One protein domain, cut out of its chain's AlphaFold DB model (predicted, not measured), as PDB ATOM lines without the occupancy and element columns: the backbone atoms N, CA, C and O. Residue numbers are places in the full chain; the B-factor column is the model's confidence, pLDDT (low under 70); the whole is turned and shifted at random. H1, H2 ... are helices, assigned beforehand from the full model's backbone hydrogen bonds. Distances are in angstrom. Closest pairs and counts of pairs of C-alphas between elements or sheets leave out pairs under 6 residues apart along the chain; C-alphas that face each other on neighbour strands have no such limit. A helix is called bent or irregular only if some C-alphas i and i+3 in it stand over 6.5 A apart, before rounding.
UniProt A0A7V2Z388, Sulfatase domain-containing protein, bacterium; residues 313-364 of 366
ATOM      1  N   PRO A 313     224.658  92.296 326.035       86.50
ATOM      2  CA  PRO A 313     223.807  92.653 327.174       86.50
ATOM      3  C   PRO A 313     224.210  93.955 327.877       86.50
ATOM      4  O   PRO A 313     223.339  94.748 328.237       86.50
ATOM      5  N   PHE A 314     225.513  94.207 328.036       90.06
ATOM      6  CA  PHE A 314     225.993  95.452 328.633       90.06
ATOM      7  C   PHE A 314     225.732  96.639 327.701       90.06
ATOM      8  O   PHE A 314     225.144  97.630 328.130       90.06
ATOM      9  N   VAL A 315     226.056  96.521 326.410       89.75
ATOM     10  CA  VAL A 315     225.787  97.573 325.413       89.75
ATOM     11  C   VAL A 315     224.296  97.935 325.380       89.75
ATOM     12  O   VAL A 315     223.943  99.113 325.412       89.75
ATOM     13  N   ALA A 316     223.408  96.938 325.399       87.94
ATOM     14  CA  ALA A 316     221.964  97.150 325.461       87.94
ATOM     15  C   ALA A 316     221.529  97.888 326.742       87.94
ATOM     16  O   ALA A 316     220.648  98.750 326.690       87.94
ATOM     17  N   SER A 317     222.156  97.587 327.885       90.62
ATOM     18  CA  SER A 317     221.883  98.276 329.154       90.62
ATOM     19  C   SER A 317     222.242  99.765 329.091       90.62
ATOM     20  O   SER A 317     221.448 100.594 329.542       90.62
ATOM     21  N   VAL A 318     223.368 100.105 328.453       91.25
ATOM     22  CA  VAL A 318     223.817 101.487 328.233       91.25
ATOM     23  C   VAL A 318     222.871 102.217 327.280       91.25
ATOM     24  O   VAL A 318     222.426 103.317 327.592       91.25
ATOM     25  N   LEU A 319     222.507 101.601 326.148       88.94
ATOM     26  CA  LEU A 319     221.596 102.199 325.161       88.94
ATOM     27  C   LEU A 319     220.203 102.487 325.739       88.94
ATOM     28  O   LEU A 319     219.579 103.487 325.404       88.94
ATOM     29  N   THR A 320     219.726 101.630 326.641       89.12
ATOM     30  CA  THR A 320     218.429 101.813 327.311       89.12
ATOM     31  C   THR A 320     218.460 102.963 328.327       89.12
ATOM     32  O   THR A 320     217.428 103.559 328.619       89.12
ATOM     33  N   HIS A 321     219.641 103.299 328.852       90.69
ATOM     34  CA  HIS A 321     219.847 104.318 329.887       90.69
ATOM     35  C   HIS A 321     220.825 105.406 329.416       90.69
ATOM     36  O   HIS A 321     221.679 105.861 330.179       90.69
ATOM     37  N   MET A 322     220.716 105.822 328.151       88.06
ATOM     38  CA  MET A 322     221.669 106.751 327.533       88.06
ATOM     39  C   MET A 322     221.824 108.071 328.281       88.06
ATOM     40  O   MET A 322     222.944 108.547 328.407       88.06
ATOM     41  N   GLU A 323     220.738 108.649 328.795       88.06
ATOM     42  CA  GLU A 323     220.789 109.916 329.539       88.06
ATOM     43  C   GLU A 323     221.704 109.809 330.771       88.06
ATOM     44  O   GLU A 323     222.452 110.732 331.078       88.06
ATOM     45  N   ILE A 324     221.707 108.648 331.437       88.12
ATOM     46  CA  ILE A 324     222.586 108.358 332.578       88.12
ATOM     47  C   ILE A 324     224.018 108.136 332.095       88.12
ATOM     48  O   ILE A 324     224.959 108.658 332.688       88.12
ATOM     49  N   ALA A 325     224.195 107.395 330.998       87.88
ATOM     50  CA  ALA A 325     225.514 107.173 330.417       87.88
ATOM     51  C   ALA A 325     226.182 108.495 330.008       87.88
ATOM     52  O   ALA A 325     227.356 108.678 330.292       87.88
ATOM     53  N   GLN A 326     225.439 109.431 329.413       87.75
ATOM     54  CA  GLN A 326     225.933 110.750 328.989       87.75
ATOM     55  C   GLN A 326     226.366 111.644 330.158       87.75
ATOM     56  O   GLN A 326     227.236 112.497 329.985       87.75
ATOM     57  N   GLN A 327     225.787 111.452 331.346       88.56
ATOM     58  CA  GLN A 327     226.214 112.148 332.563       88.56
ATOM     59  C   GLN A 327     227.547 111.595 333.097       88.56
ATOM     60  O   GLN A 327     228.328 112.339 333.691       88.56
ATOM     61  N   ASP A 328     227.850 110.319 332.841       88.75
ATOM     62  CA  ASP A 328     229.152 109.716 333.130       88.75
ATOM     63  C   ASP A 328     230.096 109.862 331.925       88.75
ATOM     64  O   ASP A 328     230.211 108.970 331.082       88.75
ATOM     65  N   ARG A 329     230.819 110.990 331.853       86.50
ATOM     66  CA  ARG A 329     231.751 111.261 330.740       86.50
ATOM     67  C   ARG A 329     232.768 110.147 330.507       86.50
ATOM     68  O   ARG A 329     233.064 109.843 329.357       86.50
ATOM     69  N   ALA A 330     233.281 109.516 331.564       85.75
ATOM     70  CA  ALA A 330     234.280 108.460 331.414       85.75
ATOM     71  C   ALA A 330     233.697 107.249 330.669       85.75
ATOM     72  O   ALA A 330     234.303 106.756 329.714       85.75
ATOM     73  N   LEU A 331     232.501 106.806 331.069       89.62
ATOM     74  CA  LEU A 331     231.791 105.719 330.401       89.62
ATOM     75  C   LEU A 331     231.350 106.114 328.985       89.62
ATOM     76  O   LEU A 331     231.550 105.340 328.048       89.62
ATOM     77  N   TRP A 332     230.772 107.306 328.818       89.81
ATOM     78  CA  TRP A 332     230.280 107.788 327.526       89.81
ATOM     79  C   TRP A 332     231.391 107.906 326.488       89.81
ATOM     80  O   TRP A 332     231.236 107.434 325.359       89.81
ATOM     81  N   ASP A 333     232.528 108.488 326.864       88.12
ATOM     82  CA  ASP A 333     233.655 108.671 325.959       88.12
ATOM     83  C   ASP A 333     234.272 107.321 325.570       88.12
ATOM     84  O   ASP A 333     234.633 107.121 324.408       88.12
ATOM     85  N   ALA A 334     234.352 106.364 326.504       88.94
ATOM     86  CA  ALA A 334     234.819 105.009 326.213       88.94
ATOM     87  C   ALA A 334     233.875 104.280 325.241       88.94
ATOM     88  O   ALA A 334     234.323 103.759 324.220       88.94
ATOM     89  N   MET A 335     232.561 104.315 325.493       89.25
ATOM     90  CA  MET A 335     231.553 103.751 324.587       89.25
ATOM     91  C   MET A 335     231.589 104.418 323.208       89.25
ATOM     92  O   MET A 335     231.499 103.733 322.192       89.25
ATOM     93  N   SER A 336     231.790 105.737 323.157       86.50
ATOM     94  CA  SER A 336     231.889 106.503 321.911       86.50
ATOM     95  C   SER A 336     233.154 106.173 321.120       86.50
ATOM     96  O   SER A 336     233.081 106.016 319.906       86.50
ATOM     97  N   ARG A 337     234.310 106.005 321.777       86.25
ATOM     98  CA  ARG A 337     235.539 105.540 321.108       86.25
ATOM     99  C   ARG A 337     235.372 104.131 320.544       86.25
ATOM    100  O   ARG A 337     235.805 103.867 319.428       86.25
ATOM    101  N   LYS A 338     234.732 103.240 321.306       84.94
ATOM    102  CA  LYS A 338     234.598 101.819 320.962       84.94
ATOM    103  C   LYS A 338     233.541 101.551 319.890       84.94
ATOM    104  O   LYS A 338     233.739 100.707 319.025       84.94
ATOM    105  N   HIS A 339     232.443 102.306 319.920       84.88
ATOM    106  CA  HIS A 339     231.250 102.096 319.093       84.88
ATOM    107  C   HIS A 339     230.853 103.351 318.303       84.88
ATOM    108  O   HIS A 339     229.673 103.557 318.027       84.88
ATOM    109  N   GLY A 340     231.811 104.211 317.946       71.44
ATOM    110  CA  GLY A 340     231.598 105.545 317.357       71.44
ATOM    111  C   GLY A 340     230.519 105.677 316.269       71.44
ATOM    112  O   GLY A 340     229.763 106.648 316.319       71.44
ATOM    113  N   PRO A 341     230.352 104.724 315.331       66.44
ATOM    114  CA  PRO A 341     229.255 104.764 314.358       66.44
ATOM    115  C   PRO A 341     227.854 104.689 314.985       66.44
ATOM    116  O   PRO A 341     226.918 105.298 314.470       66.44
ATOM    117  N   LEU A 342     227.719 103.959 316.094       68.38
ATOM    118  CA  LEU A 342     226.476 103.764 316.833       68.38
ATOM    119  C   LEU A 342     226.245 104.925 317.811       68.38
ATOM    120  O   LEU A 342     225.219 105.587 317.748       68.38
ATOM    121  N   PHE A 343     227.212 105.246 318.672       67.25
ATOM    122  CA  PHE A 343     227.007 106.227 319.750       67.25
ATOM    123  C   PHE A 343     227.237 107.684 319.325       67.25
ATOM    124  O   PHE A 343     226.580 108.581 319.846       67.25
ATOM    125  N   GLY A 344     228.103 107.939 318.339       58.19
ATOM    126  CA  GLY A 344     228.438 109.297 317.894       58.19
ATOM    127  C   GLY A 344     227.338 110.002 317.091       58.19
ATOM    128  O   GLY A 344     227.361 111.223 316.978       58.19
ATOM    129  N   ARG A 345     226.362 109.262 316.539       56.16
ATOM    130  CA  ARG A 345     225.239 109.817 315.747       56.16
ATOM    131  C   ARG A 345     223.894 109.787 316.471       56.16
ATOM    132  O   ARG A 345     222.956 110.457 316.044       56.16
ATOM    133  N   LEU A 346     223.789 109.014 317.548       58.72
ATOM    134  CA  LEU A 346     222.527 108.795 318.249       58.72
ATOM    135  C   LEU A 346     221.958 110.055 318.937       58.72
ATOM    136  O   LEU A 346     220.747 110.230 318.861       58.72
ATOM    137  N   PRO A 347     222.760 110.958 319.542       56.47
ATOM    138  CA  PRO A 347     222.240 112.203 320.115       56.47
ATOM    139  C   PRO A 347     221.534 113.083 319.074       56.47
ATOM    140  O   PRO A 347     220.398 113.490 319.291       56.47
ATOM    141  N   ALA A 348     222.140 113.264 317.894       55.62
ATOM    142  CA  ALA A 348     221.532 114.007 316.788       55.62
ATOM    143  C   ALA A 348     220.257 113.324 316.255       55.62
ATOM    144  O   ALA A 348     219.278 113.991 315.934       55.62
ATOM    145  N   LEU A 349     220.230 111.986 316.201       52.19
ATOM    146  CA  LEU A 349     219.049 111.215 315.791       52.19
ATOM    147  C   LEU A 349     217.914 111.247 316.828       52.19
ATOM    148  O   LEU A 349     216.747 111.222 316.444       52.19
ATOM    149  N   LEU A 350     218.225 111.306 318.127       56.38
ATOM    150  CA  LEU A 350     217.237 111.418 319.206       56.38
ATOM    151  C   LEU A 350     216.673 112.839 319.323       56.38
ATOM    152  O   LEU A 350     215.470 112.981 319.535       56.38
ATOM    153  N   GLU A 351     217.489 113.873 319.100       55.25
ATOM    154  CA  GLU A 351     217.015 115.256 318.949       55.25
ATOM    155  C   GLU A 351     216.108 115.402 317.716       55.25
ATOM    156  O   GLU A 351     215.019 115.966 317.814       55.25
ATOM    157  N   MET A 352     216.472 114.789 316.581       47.84
ATOM    158  CA  MET A 352     215.598 114.696 315.400       47.84
ATOM    159  C   MET A 352     214.338 113.841 315.650       47.84
ATOM    160  O   MET A 352     213.292 114.072 315.044       47.84
ATOM    161  N   GLY A 353     214.410 112.866 316.561       45.56
ATOM    162  CA  GLY A 353     213.302 112.011 316.994       45.56
ATOM    163  C   GLY A 353     212.343 112.659 318.002       45.56
ATOM    164  O   GLY A 353     211.257 112.115 318.232       45.56
ATOM    165  N   GLY A 354     212.688 113.833 318.552       42.81
ATOM    166  CA  GLY A 354     211.828 114.638 319.430       42.81
ATOM    167  C   GLY A 354     210.462 114.967 318.817       42.81
ATOM    168  O   GLY A 354     209.469 115.071 319.535       42.81
ATOM    169  N   TRP A 355     210.369 114.954 317.484       40.16
ATOM    170  CA  TRP A 355     209.119 115.108 316.736       40.16
ATOM    171  C   TRP A 355     208.051 114.053 317.087       40.16
ATOM    172  O   TRP A 355     206.856 114.335 317.019       40.16
ATOM    173  N   ARG A 356     208.437 112.836 317.514       42.16
ATOM    174  CA  ARG A 356     207.464 111.800 317.921       42.16
ATOM    175  C   ARG A 356     206.817 112.080 319.281       42.16
ATOM    176  O   ARG A 356     205.638 111.773 319.437       42.16
ATOM    177  N   ARG A 357     207.542 112.686 320.233       45.03
ATOM    178  CA  ARG A 357     206.967 113.079 321.537       45.03
ATOM    179  C   ARG A 357     205.990 114.248 321.381       45.03
ATOM    180  O   ARG A 357     204.954 114.247 322.042       45.03
ATOM    181  N   ASP A 358     206.260 115.175 320.463       45.44
ATOM    182  CA  ASP A 358     205.355 116.297 320.178       45.44
ATOM    183  C   ASP A 358     204.083 115.856 319.428       45.44
ATOM    184  O   ASP A 358     202.992 116.357 319.712       45.44
ATOM    185  N   ILE A 359     204.165 114.837 318.561       43.53
ATOM    186  CA  ILE A 359     202.980 114.238 317.922       43.53
ATOM    187  C   ILE A 359     202.086 113.512 318.940       43.53
ATOM    188  O   ILE A 359     200.864 113.665 318.883       43.53
ATOM    189  N   GLU A 360     202.648 112.749 319.884       41.78
ATOM    190  CA  GLU A 360     201.856 112.064 320.922       41.78
ATOM    191  C   GLU A 360     201.224 113.030 321.931       41.78
ATOM    192  O   GLU A 360     200.102 112.785 322.379       41.78
ATOM    193  N   LYS A 361     201.880 114.159 322.234       44.25
ATOM    194  CA  LYS A 361     201.279 115.251 323.018       44.25
ATOM    195  C   LYS A 361     200.122 115.916 322.262       44.25
ATOM    196  O   LYS A 361     199.035 116.047 322.813       44.25
ATOM    197  N   SER A 362     200.293 116.202 320.966       43.00
ATOM    198  CA  SER A 362     199.241 116.811 320.125       43.00
ATOM    199  C   SER A 362     197.997 115.931 319.900       43.00
ATOM    200  O   SER A 362     196.962 116.426 319.457       43.00
ATOM    201  N   ARG A 363     198.090 114.624 320.189       45.81
ATOM    202  CA  ARG A 363     196.984 113.653 320.101       45.81
ATOM    203  C   ARG A 363     196.220 113.450 321.412       45.81
ATOM    204  O   ARG A 363     195.178 112.810 321.371       45.81
ATOM    205  N   LYS A 364     196.731 113.941 322.545       45.97
ATOM    206  CA  LYS A 364     196.037 113.900 323.847       45.97
ATOM    207  C   LYS A 364     195.294 115.199 324.181       45.97
ATOM    208  O   LYS A 364     194.413 115.162 325.029       45.97
TER     209      LYS A 364
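This is residues 313 to 364 of the 366 residues of the protein "Sulfatase domain-containing protein" of bacterium (UniProt A0A7V2Z388). H1, H2 and H3 make a small compact head, and H4 and H5 run on from H3 end to end as an arm, of which residues 348 to 364 stick out. The printed part has 52 residues with five named helices, H1 to H5 in order, and no named strand: all helix. It is loose, with a radius of gyration of the C-alphas of 13.2 A, and spans 39 by 20 by 18 A.

Start at H3, residues 329 to 343, irregular, with C-alphas 338 and 341 9.0 A apart. Its residues 331 to 332 alone touch H2, residues 322 to 327, only at the corner and only just, with 3 pairs of C-alphas within 8 A; the closest, Gln 326 and Trp 332, are 5.5 A apart. H1, residues 313 to 320, is near H3. H1 is close to but not clearly touching H2, about perpendicular at 84 degrees; their closest C-alphas, Val 318 and Ala 325, are 6.3 A apart. H4, residues 346 to 353, meets H3 and H5, residues 355 to 362, only through their links. O i to N i+4 pairs are within hydrogen-bond range throughout H1, H2, H4 and H5, and in 9 of 11 in H3.

Find C-alpha 329 at (231.751, 111.261, 330.740); H3 runs 13.0 A from there. H5 ends at C-alpha 362, (199.241, 116.811, 320.125).

The farthest C-alphas, Lys 338 and Lys 364, are 40.5 A apart. The printed part has no cut, and its four links are tight. Residues 341 to 364 have pLDDT under 70.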